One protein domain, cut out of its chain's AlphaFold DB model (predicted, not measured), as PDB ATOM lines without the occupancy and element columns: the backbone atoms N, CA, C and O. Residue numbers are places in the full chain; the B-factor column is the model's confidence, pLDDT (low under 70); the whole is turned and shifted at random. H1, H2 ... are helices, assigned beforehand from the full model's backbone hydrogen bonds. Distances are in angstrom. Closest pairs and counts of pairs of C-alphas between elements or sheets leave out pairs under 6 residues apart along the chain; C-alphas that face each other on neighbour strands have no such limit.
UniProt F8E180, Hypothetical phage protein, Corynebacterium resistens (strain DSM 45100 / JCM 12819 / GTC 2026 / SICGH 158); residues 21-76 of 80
ATOM      1  N   SER A  21     180.628 165.054 164.156       84.31
ATOM      2  CA  SER A  21     180.892 165.882 165.341       84.31
ATOM      3  C   SER A  21     181.959 165.290 166.266       84.31
ATOM      4  O   SER A  21     182.833 166.023 166.714       84.31
ATOM      5  N   GLU A  22     181.953 163.976 166.498       92.50
ATOM      6  CA  GLU A  22     182.967 163.305 167.324       92.50
ATOM      7  C   GLU A  22     184.353 163.363 166.672       92.50
ATOM      8  O   GLU A  22     185.338 163.677 167.335       92.50
ATOM      9  N   LEU A  23     184.432 163.147 165.355       94.88
ATOM     10  CA  LEU A  23     185.690 163.267 164.619       94.88
ATOM     11  C   LEU A  23     186.230 164.702 164.647       94.88
ATOM     12  O   LEU A  23     187.427 164.903 164.829       94.88
ATOM     13  N   HIS A  24     185.358 165.702 164.503       94.12
ATOM     14  CA  HIS A  24     185.758 167.099 164.650       94.12
ATOM     15  C   HIS A  24     186.312 167.380 166.058       94.12
ATOM     16  O   HIS A  24     187.303 168.095 166.182       94.12
ATOM     17  N   ILE A  25     185.721 166.812 167.117       95.38
ATOM     18  CA  ILE A  25     186.223 166.957 168.494       95.38
ATOM     19  C   ILE A  25     187.615 166.331 168.642       95.38
ATOM     20  O   ILE A  25     188.519 167.010 169.124       95.38
ATOM     21  N   GLU A  26     187.821 165.088 168.193       96.88
ATOM     22  CA  GLU A  26     189.135 164.426 168.275       96.88
ATOM     23  C   GLU A  26     190.231 165.250 167.565       96.88
ATOM     24  O   GLU A  26     191.326 165.425 168.101       96.88
ATOM     25  N   ILE A  27     189.930 165.815 166.387       95.50
ATOM     26  CA  ILE A  27     190.866 166.685 165.653       95.50
ATOM     27  C   ILE A  27     191.122 167.991 166.417       95.50
ATOM     28  O   ILE A  27     192.278 168.389 166.565       95.50
ATOM     29  N   SER A  28     190.084 168.633 166.964       95.88
ATOM     30  CA  SER A  28     190.238 169.831 167.798       95.88
ATOM     31  C   SER A  28     191.137 169.585 169.012       95.88
ATOM     32  O   SER A  28     191.954 170.439 169.350       95.88
ATOM     33  N   GLU A  29     191.020 168.431 169.674       96.56
ATOM     34  CA  GLU A  29     191.849 168.092 170.837       96.56
ATOM     35  C   GLU A  29     193.316 167.828 170.466       96.56
ATOM     36  O   GLU A  29     194.221 168.146 171.246       96.56
ATOM     37  N   LEU A  30     193.576 167.286 169.272       97.19
ATOM     38  CA  LEU A  30     194.931 167.152 168.728       97.19
ATOM     39  C   LEU A  30     195.547 168.528 168.451       97.19
ATOM     40  O   LEU A  30     196.665 168.792 168.900       97.19
ATOM     41  N   ILE A  31     194.795 169.429 167.811       96.00
ATOM     42  CA  ILE A  31     195.220 170.814 167.552       96.00
ATOM     43  C   ILE A  31     195.479 171.554 168.870       96.00
ATOM     44  O   ILE A  31     196.531 172.168 169.041       96.00
ATOM     45  N   ALA A  32     194.565 171.458 169.839       95.56
ATOM     46  CA  ALA A  32     194.707 172.096 171.148       95.56
ATOM     47  C   ALA A  32     195.921 171.575 171.937       95.56
ATOM     48  O   ALA A  32     196.495 172.296 172.750       95.56
ATOM     49  N   ALA A  33     196.336 170.333 171.682       95.62
ATOM     50  CA  ALA A  33     197.551 169.757 172.239       95.62
ATOM     51  C   ALA A  33     198.834 170.101 171.461       95.62
ATOM     52  O   ALA A  33     199.903 169.615 171.833       95.62
ATOM     53  N   GLY A  34     198.744 170.916 170.407       95.81
ATOM     54  CA  GLY A  34     199.879 171.345 169.595       95.81
ATOM     55  C   GLY A  34     200.387 170.294 168.607       95.81
ATOM     56  O   GLY A  34     201.522 170.400 168.155       95.81
ATOM     57  N   VAL A  35     199.585 169.274 168.288       96.38
ATOM     58  CA  VAL A  35     199.935 168.272 167.269       96.38
ATOM     59  C   VAL A  35     199.839 168.904 165.883       96.38
ATOM     60  O   VAL A  35     198.846 169.567 165.571       96.38
ATOM     61  N   ASN A  36     200.837 168.668 165.028       95.62
ATOM     62  CA  ASN A  36     200.780 169.085 163.633       95.62
ATOM     63  C   ASN A  36     199.836 168.169 162.837       95.62
ATOM     64  O   ASN A  36     200.255 167.165 162.267       95.62
ATOM     65  N   VAL A  37     198.556 168.537 162.762       96.44
ATOM     66  CA  VAL A  37     197.533 167.770 162.024       96.44
ATOM     67  C   VAL A  37     197.754 167.721 160.504       96.44
ATOM     68  O   VAL A  37     197.042 167.001 159.811       96.44
ATOM     69  N   HIS A  38     198.748 168.435 159.966       96.12
ATOM     70  CA  HIS A  38     199.163 168.321 158.563       96.12
ATOM     71  C   HIS A  38     200.217 167.228 158.331       96.12
ATOM     72  O   HIS A  38     200.574 166.968 157.183       96.12
ATOM     73  N   ASP A  39     200.707 166.588 159.396       97.50
ATOM     74  CA  ASP A  39     201.528 165.380 159.351       97.50
ATOM     75  C   ASP A  39     200.665 164.170 159.771       97.50
ATOM     76  O   ASP A  39     200.442 163.944 160.969       97.50
ATOM     77  N   PRO A  40     200.140 163.379 158.812       96.56
ATOM     78  CA  PRO A  40     199.314 162.219 159.127       96.56
ATOM     79  C   PRO A  40     200.046 161.143 159.937       96.56
ATOM     80  O   PRO A  40     199.392 160.437 160.703       96.56
ATOM     81  N   GLU A  41     201.370 161.008 159.812       97.19
ATOM     82  CA  GLU A  41     202.137 160.004 160.557       97.19
ATOM     83  C   GLU A  41     202.265 160.396 162.032       97.19
ATOM     84  O   GLU A  41     201.987 159.586 162.926       97.19
ATOM     85  N   GLU A  42     202.620 161.657 162.308       96.94
ATOM     86  CA  GLU A  42     202.629 162.185 163.674       96.94
ATOM     87  C   GLU A  42     201.230 162.104 164.292       96.94
ATOM     88  O   GLU A  42     201.064 161.608 165.415       96.94
ATOM     89  N   THR A  43     200.225 162.545 163.537       98.00
ATOM     90  CA  THR A  43     198.834 162.574 163.983       98.00
ATOM     91  C   THR A  43     198.331 161.176 164.317       98.00
ATOM     92  O   THR A  43     197.763 160.980 165.391       98.00
ATOM     93  N   LEU A  44     198.593 160.182 163.462       98.25
ATOM     94  CA  LEU A  44     198.214 158.788 163.693       98.25
ATOM     95  C   LEU A  44     198.849 158.231 164.969       98.25
ATOM     96  O   LEU A  44     198.167 157.601 165.781       98.25
ATOM     97  N   ARG A  45     200.144 158.488 165.181       98.19
ATOM     98  CA  ARG A  45     200.867 158.037 166.377       98.19
ATOM     99  C   ARG A  45     200.257 158.623 167.652       98.19
ATOM    100  O   ARG A  45     200.035 157.888 168.616       98.19
ATOM    101  N   VAL A  46     199.972 159.926 167.666       97.94
ATOM    102  CA  VAL A  46     199.399 160.598 168.844       97.94
ATOM    103  C   VAL A  46     197.939 160.194 169.060       97.94
ATOM    104  O   VAL A  46     197.562 159.888 170.192       97.94
ATOM    105  N   ALA A  47     197.135 160.120 167.998       97.81
ATOM    106  CA  ALA A  47     195.746 159.669 168.053       97.81
ATOM    107  C   ALA A  47     195.637 158.238 168.602       97.81
ATOM    108  O   ALA A  47     194.824 157.976 169.487       97.81
ATOM    109  N   THR A  48     196.522 157.337 168.163       98.06
ATOM    110  CA  THR A  48     196.611 155.963 168.683       98.06
ATOM    111  C   THR A  48     196.941 155.951 170.173       98.06
ATOM    112  O   THR A  48     196.267 155.275 170.947       98.06
ATOM    113  N   ALA A  49     197.937 156.734 170.599       98.06
ATOM    114  CA  ALA A  49     198.330 156.818 172.006       98.06
ATOM    115  C   ALA A  49     197.224 157.391 172.912       98.06
ATOM    116  O   ALA A  49     197.186 157.083 174.102       98.06
ATOM    117  N   ARG A  50     196.325 158.213 172.357       96.69
ATOM    118  CA  ARG A  50     195.205 158.843 173.073       96.69
ATOM    119  C   ARG A  50     193.880 158.090 172.965       96.69
ATOM    120  O   ARG A  50     192.953 158.411 173.697       96.69
ATOM    121  N   GLY A  51     193.785 157.091 172.088       97.06
ATOM    122  CA  GLY A  51     192.550 156.338 171.861       97.06
ATOM    123  C   GLY A  51     191.524 157.044 170.966       97.06
ATOM    124  O   GLY A  51     190.347 156.698 171.021       97.06
ATOM    125  N   TYR A  52     191.950 157.996 170.129       97.19
ATOM    126  CA  TYR A  52     191.102 158.703 169.160       97.19
ATOM    127  C   TYR A  52     190.810 157.825 167.939       97.19
ATOM    128  O   TYR A  52     191.497 157.860 166.915       97.19
ATOM    129  N   GLN A  53     189.818 156.948 168.088       95.88
ATOM    130  CA  GLN A  53     189.541 155.894 167.117       95.88
ATOM    131  C   GLN A  53     189.007 156.421 165.785       95.88
ATOM    132  O   GLN A  53     189.161 155.739 164.771       95.88
ATOM    133  N   LEU A  54     188.332 157.577 165.755       96.06
ATOM    134  CA  LEU A  54     187.810 158.116 164.499       96.06
ATOM    135  C   LEU A  54     188.941 158.687 163.651       96.06
ATOM    136  O   LEU A  54     189.021 158.338 162.475       96.06
ATOM    137  N   VAL A  55     189.845 159.466 164.243       96.50
ATOM    138  CA  VAL A  55     191.039 159.978 163.555       96.50
ATOM    139  C   VAL A  55     191.886 158.828 163.014       96.50
ATOM    140  O   VAL A  55     192.207 158.830 161.826       96.50
ATOM    141  N   VAL A  56     192.168 157.808 163.838       97.94
ATOM    142  CA  VAL A  56     192.917 156.609 163.415       97.94
ATOM    143  C   VAL A  56     192.257 155.959 162.198       97.94
ATOM    144  O   VAL A  56     192.904 155.790 161.168       97.94
ATOM    145  N   ARG A  57     190.946 155.681 162.268       97.12
ATOM    146  CA  ARG A  57     190.211 155.045 161.163       97.12
ATOM    147  C   ARG A  57     190.239 155.860 159.875       97.12
ATOM    148  O   ARG A  57     190.301 155.270 158.800       97.12
ATOM    149  N   VAL A  58     190.144 157.190 159.952       96.69
ATOM    150  CA  VAL A  58     190.175 158.032 158.748       96.69
ATOM    151  C   VAL A  58     191.573 158.045 158.139       96.69
ATOM    152  O   VAL A  58     191.679 157.852 156.931       96.69
ATOM    153  N   ILE A  59     192.627 158.208 158.944       97.56
ATOM    154  CA  ILE A  59     194.010 158.242 158.446       97.56
ATOM    155  C   ILE A  59     194.419 156.892 157.843       97.56
ATOM    156  O   ILE A  59     194.977 156.866 156.751       97.56
ATOM    157  N   GLU A  60     194.114 155.775 158.512       97.62
ATOM    158  CA  GLU A  60     194.418 154.428 158.002       97.62
ATOM    159  C   GLU A  60     193.657 154.102 156.711       97.62
ATOM    160  O   GLU A  60     194.149 153.346 155.873       97.62
ATOM    161  N   HIS A  61     192.450 154.654 156.549       97.44
ATOM    162  CA  HIS A  61     191.656 154.463 155.341       97.44
ATOM    163  C   HIS A  61     192.158 155.322 154.177       97.44
ATOM    164  O   HIS A  61     192.318 154.812 153.069       97.44
ATOM    165  N   ASP A  62     192.351 156.621 154.417       97.00
ATOM    166  CA  ASP A  62     192.812 157.583 153.424       97.00
ATOM    167  C   ASP A  62     193.379 158.849 154.112       97.00
ATOM    168  O   ASP A  62     192.616 159.720 154.558       97.00
ATOM    169  N   PRO A  63     194.714 159.009 154.168       96.38
ATOM    170  CA  PRO A  63     195.333 160.184 154.775       96.38
ATOM    171  C   PRO A  63     195.058 161.474 153.985       96.38
ATOM    172  O   PRO A  63     194.985 162.549 154.579       96.38
ATOM    173  N   ALA A  64     194.838 161.409 152.667       96.31
ATOM    174  CA  ALA A  64     194.503 162.591 151.871       96.31
ATOM    175  C   ALA A  64     193.081 163.085 152.179       96.31
ATOM    176  O   ALA A  64     192.821 164.294 152.235       96.31
ATOM    177  N   ARG A  65     192.158 162.154 152.445       93.94
ATOM    178  CA  ARG A  65     190.817 162.484 152.934       93.94
ATOM    179  C   ARG A  65     190.862 163.135 154.308       93.94
ATOM    180  O   ARG A  65     190.160 164.123 154.504       93.94
ATOM    181  N   PHE A  66     191.675 162.616 155.227       95.56
ATOM    182  CA  PHE A  66     191.888 163.249 156.530       95.56
ATOM    183  C   PHE A  66     192.325 164.714 156.371       95.56
ATOM    184  O   PHE A  66     191.670 165.608 156.905       95.56
ATOM    185  N   LEU A  67     193.351 164.970 155.551       95.88
ATOM    186  CA  LEU A  67     193.842 166.327 155.284       95.88
ATOM    187  C   LEU A  67     192.768 167.230 154.662       95.88
ATOM    188  O   LEU A  67     192.618 168.380 155.061       95.88
ATOM    189  N   SER A  68     191.963 166.704 153.737       94.50
ATOM    190  CA  SER A  68     190.853 167.461 153.140       94.50
ATOM    191  C   SER A  68     189.799 167.873 154.178       94.50
ATOM    192  O   SER A  68     189.193 168.934 154.057       94.50
ATOM    193  N   MET A  69     189.569 167.042 155.200       92.50
ATOM    194  CA  MET A  69     188.643 167.345 156.297       92.50
ATOM    195  C   MET A  69     189.225 168.387 157.252       92.50
ATOM    196  O   MET A  69     188.508 169.305 157.641       92.50
ATOM    197  N   VAL A  70     190.521 168.284 157.574       93.81
ATOM    198  CA  VAL A  70     191.245 169.303 158.351       93.81
ATOM    199  C   VAL A  70     191.134 170.665 157.663       93.81
ATOM    200  O   VAL A  70     190.681 171.621 158.290       93.81
ATOM    201  N   ALA A  71     191.417 170.725 156.360       92.81
ATOM    202  CA  ALA A  71     191.301 171.956 155.587       92.81
ATOM    203  C   ALA A  71     189.864 172.502 155.562       92.81
ATOM    204  O   ALA A  71     189.626 173.687 155.788       92.81
ATOM    205  N   ALA A  72     188.871 171.635 155.347       91.31
ATOM    206  CA  ALA A  72     187.472 172.051 155.286       91.31
ATOM    207  C   ALA A  72     186.926 172.600 156.617       91.31
ATOM    208  O   ALA A  72     186.020 173.433 156.594       91.31
ATOM    209  N   TRP A  73     187.424 172.120 157.759       91.62
ATOM    210  CA  TRP A  73     186.889 172.468 159.079       91.62
ATOM    211  C   TRP A  73     187.699 173.520 159.829       91.62
ATOM    212  O   TRP A  73     187.113 174.325 160.547       91.62
ATOM    213  N   PHE A  74     189.020 173.531 159.660       88.19
ATOM    214  CA  PHE A  74     189.925 174.335 160.485       88.19
ATOM    215  C   PHE A  74     190.722 175.374 159.690       88.19
ATOM    216  O   PHE A  74     191.340 176.242 160.302       88.19
ATOM    217  N   GLU A  75     190.682 175.334 158.354       81.69
ATOM    218  CA  GLU A  75     191.388 176.290 157.485       81.69
ATOM    219  C   GLU A  75     190.445 177.244 156.728       81.69
ATOM    220  O   GLU A  75     190.899 177.990 155.863       81.69
ATOM    221  N   GLN A  76     189.138 177.270 157.035       66.62
ATOM    222  CA  GLN A  76     188.254 178.293 156.464       66.62
ATOM    223  C   GLN A  76     188.714 179.679 156.932       66.62
ATOM    224  O   GLN A  76     188.644 180.001 158.117       66.62
TER     225      GLN A  76
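What this domain is: This is residues 21 to 76 of the 80 residues of the protein "Hypothetical phage protein" of Corynebacterium resistens (strain DSM 45100 / JCM 12819 / GTC 2026 / SICGH 158) (UniProt F8E180). Four short helices are crossed over one another in a small cluster: H2 and H3 fold back on each other as a helical hairpin, and H1 crosses this hairpin at about a right angle, packing on H3 with residues 22 to 27. H4 sets off from the end of the hairpin where H3 ends and H2 begins, and runs away from it past H1 with its far end clear of H2 and H3. The printed part has 56 residues with four named helices, H1, H2, H3 and H4 in chain order, and no named strand; the class is all helix. The whole is compact, with a radius of gyration of the C-alphas of 9.7 A, and rounded, with spans of 28 by 23 by 21 A.

How they stand to each other: H1, residues 21 to 32, touches H3, residues 53 to 61, with its residues 22 to 27 alone. The closest C-alphas of the two, those of Leu 23 and Leu 54, are 5.6 A apart, and the lines are about perpendicular at 88 degrees. H1 and H2, residues 40 to 50, only just touch, with 3 pairs of C-alphas within 8 A, and H1 does so with residue 30 alone. Their closest C-alphas, those of Leu 30 and Ala 47, are 7.6 A apart, at 79 degrees, about perpendicular. H4, residues 63 to 74, is close to H1 but not clearly touching, with the closest C-alphas, those of Ile 27 and Val 70, 7.8 A apart; their lines are about perpendicular at 83 degrees. H2 and H3 form a helical hairpin: they touch at a shallow tilt of 30 degrees, opposite ways, and their closest C-alphas, those of Leu 44 and Val 56, are 5.7 A apart. H3 and H4 touch at a steep tilt of 50 degrees, opposite ways, H4 with residues 65 to 66 alone; the closest C-alphas, those of Ile 59 and Phe 66, are 5.8 A apart. H2 and H4 only just touch, with 3 pairs of C-alphas within 8 A, the closest being those of Pro 40 and Pro 63 at 6.2 A; their lines are about perpendicular at 79 degrees. Helix packing is mostly crossed: of 5 touching pairs 1 is at a shallow tilt. In H1, H2, H3 and H4 every O i to N i+4 pair is within hydrogen-bond range.

Where its parts are: H1 runs from C-alpha 21 at (180.892, 165.882, 165.341) to residue 32, 16.2 A from first to last C-alpha. H4, residues 63 to 74, also measures 16.2 A and ends with C-alpha 74 at (189.925, 174.335, 160.485). H2, residues 40 to 50, begins with C-alpha 40 at (199.314, 162.219, 159.127) and measures 14.9 A. H3, residues 53 to 61, measures 12.0 A.

The domain as a whole: The two C-alphas farthest apart, those of Ala 49 and Gln 76, are 28.4 A apart. The printed part has no cut. The links from H2 to H3 and from H3 to H4 are tight, and the link from H1 to H2, with 7 residues, is short. The mean pLDDT of the printed part is 94.9, and residue 76 is the one printed residue under 70.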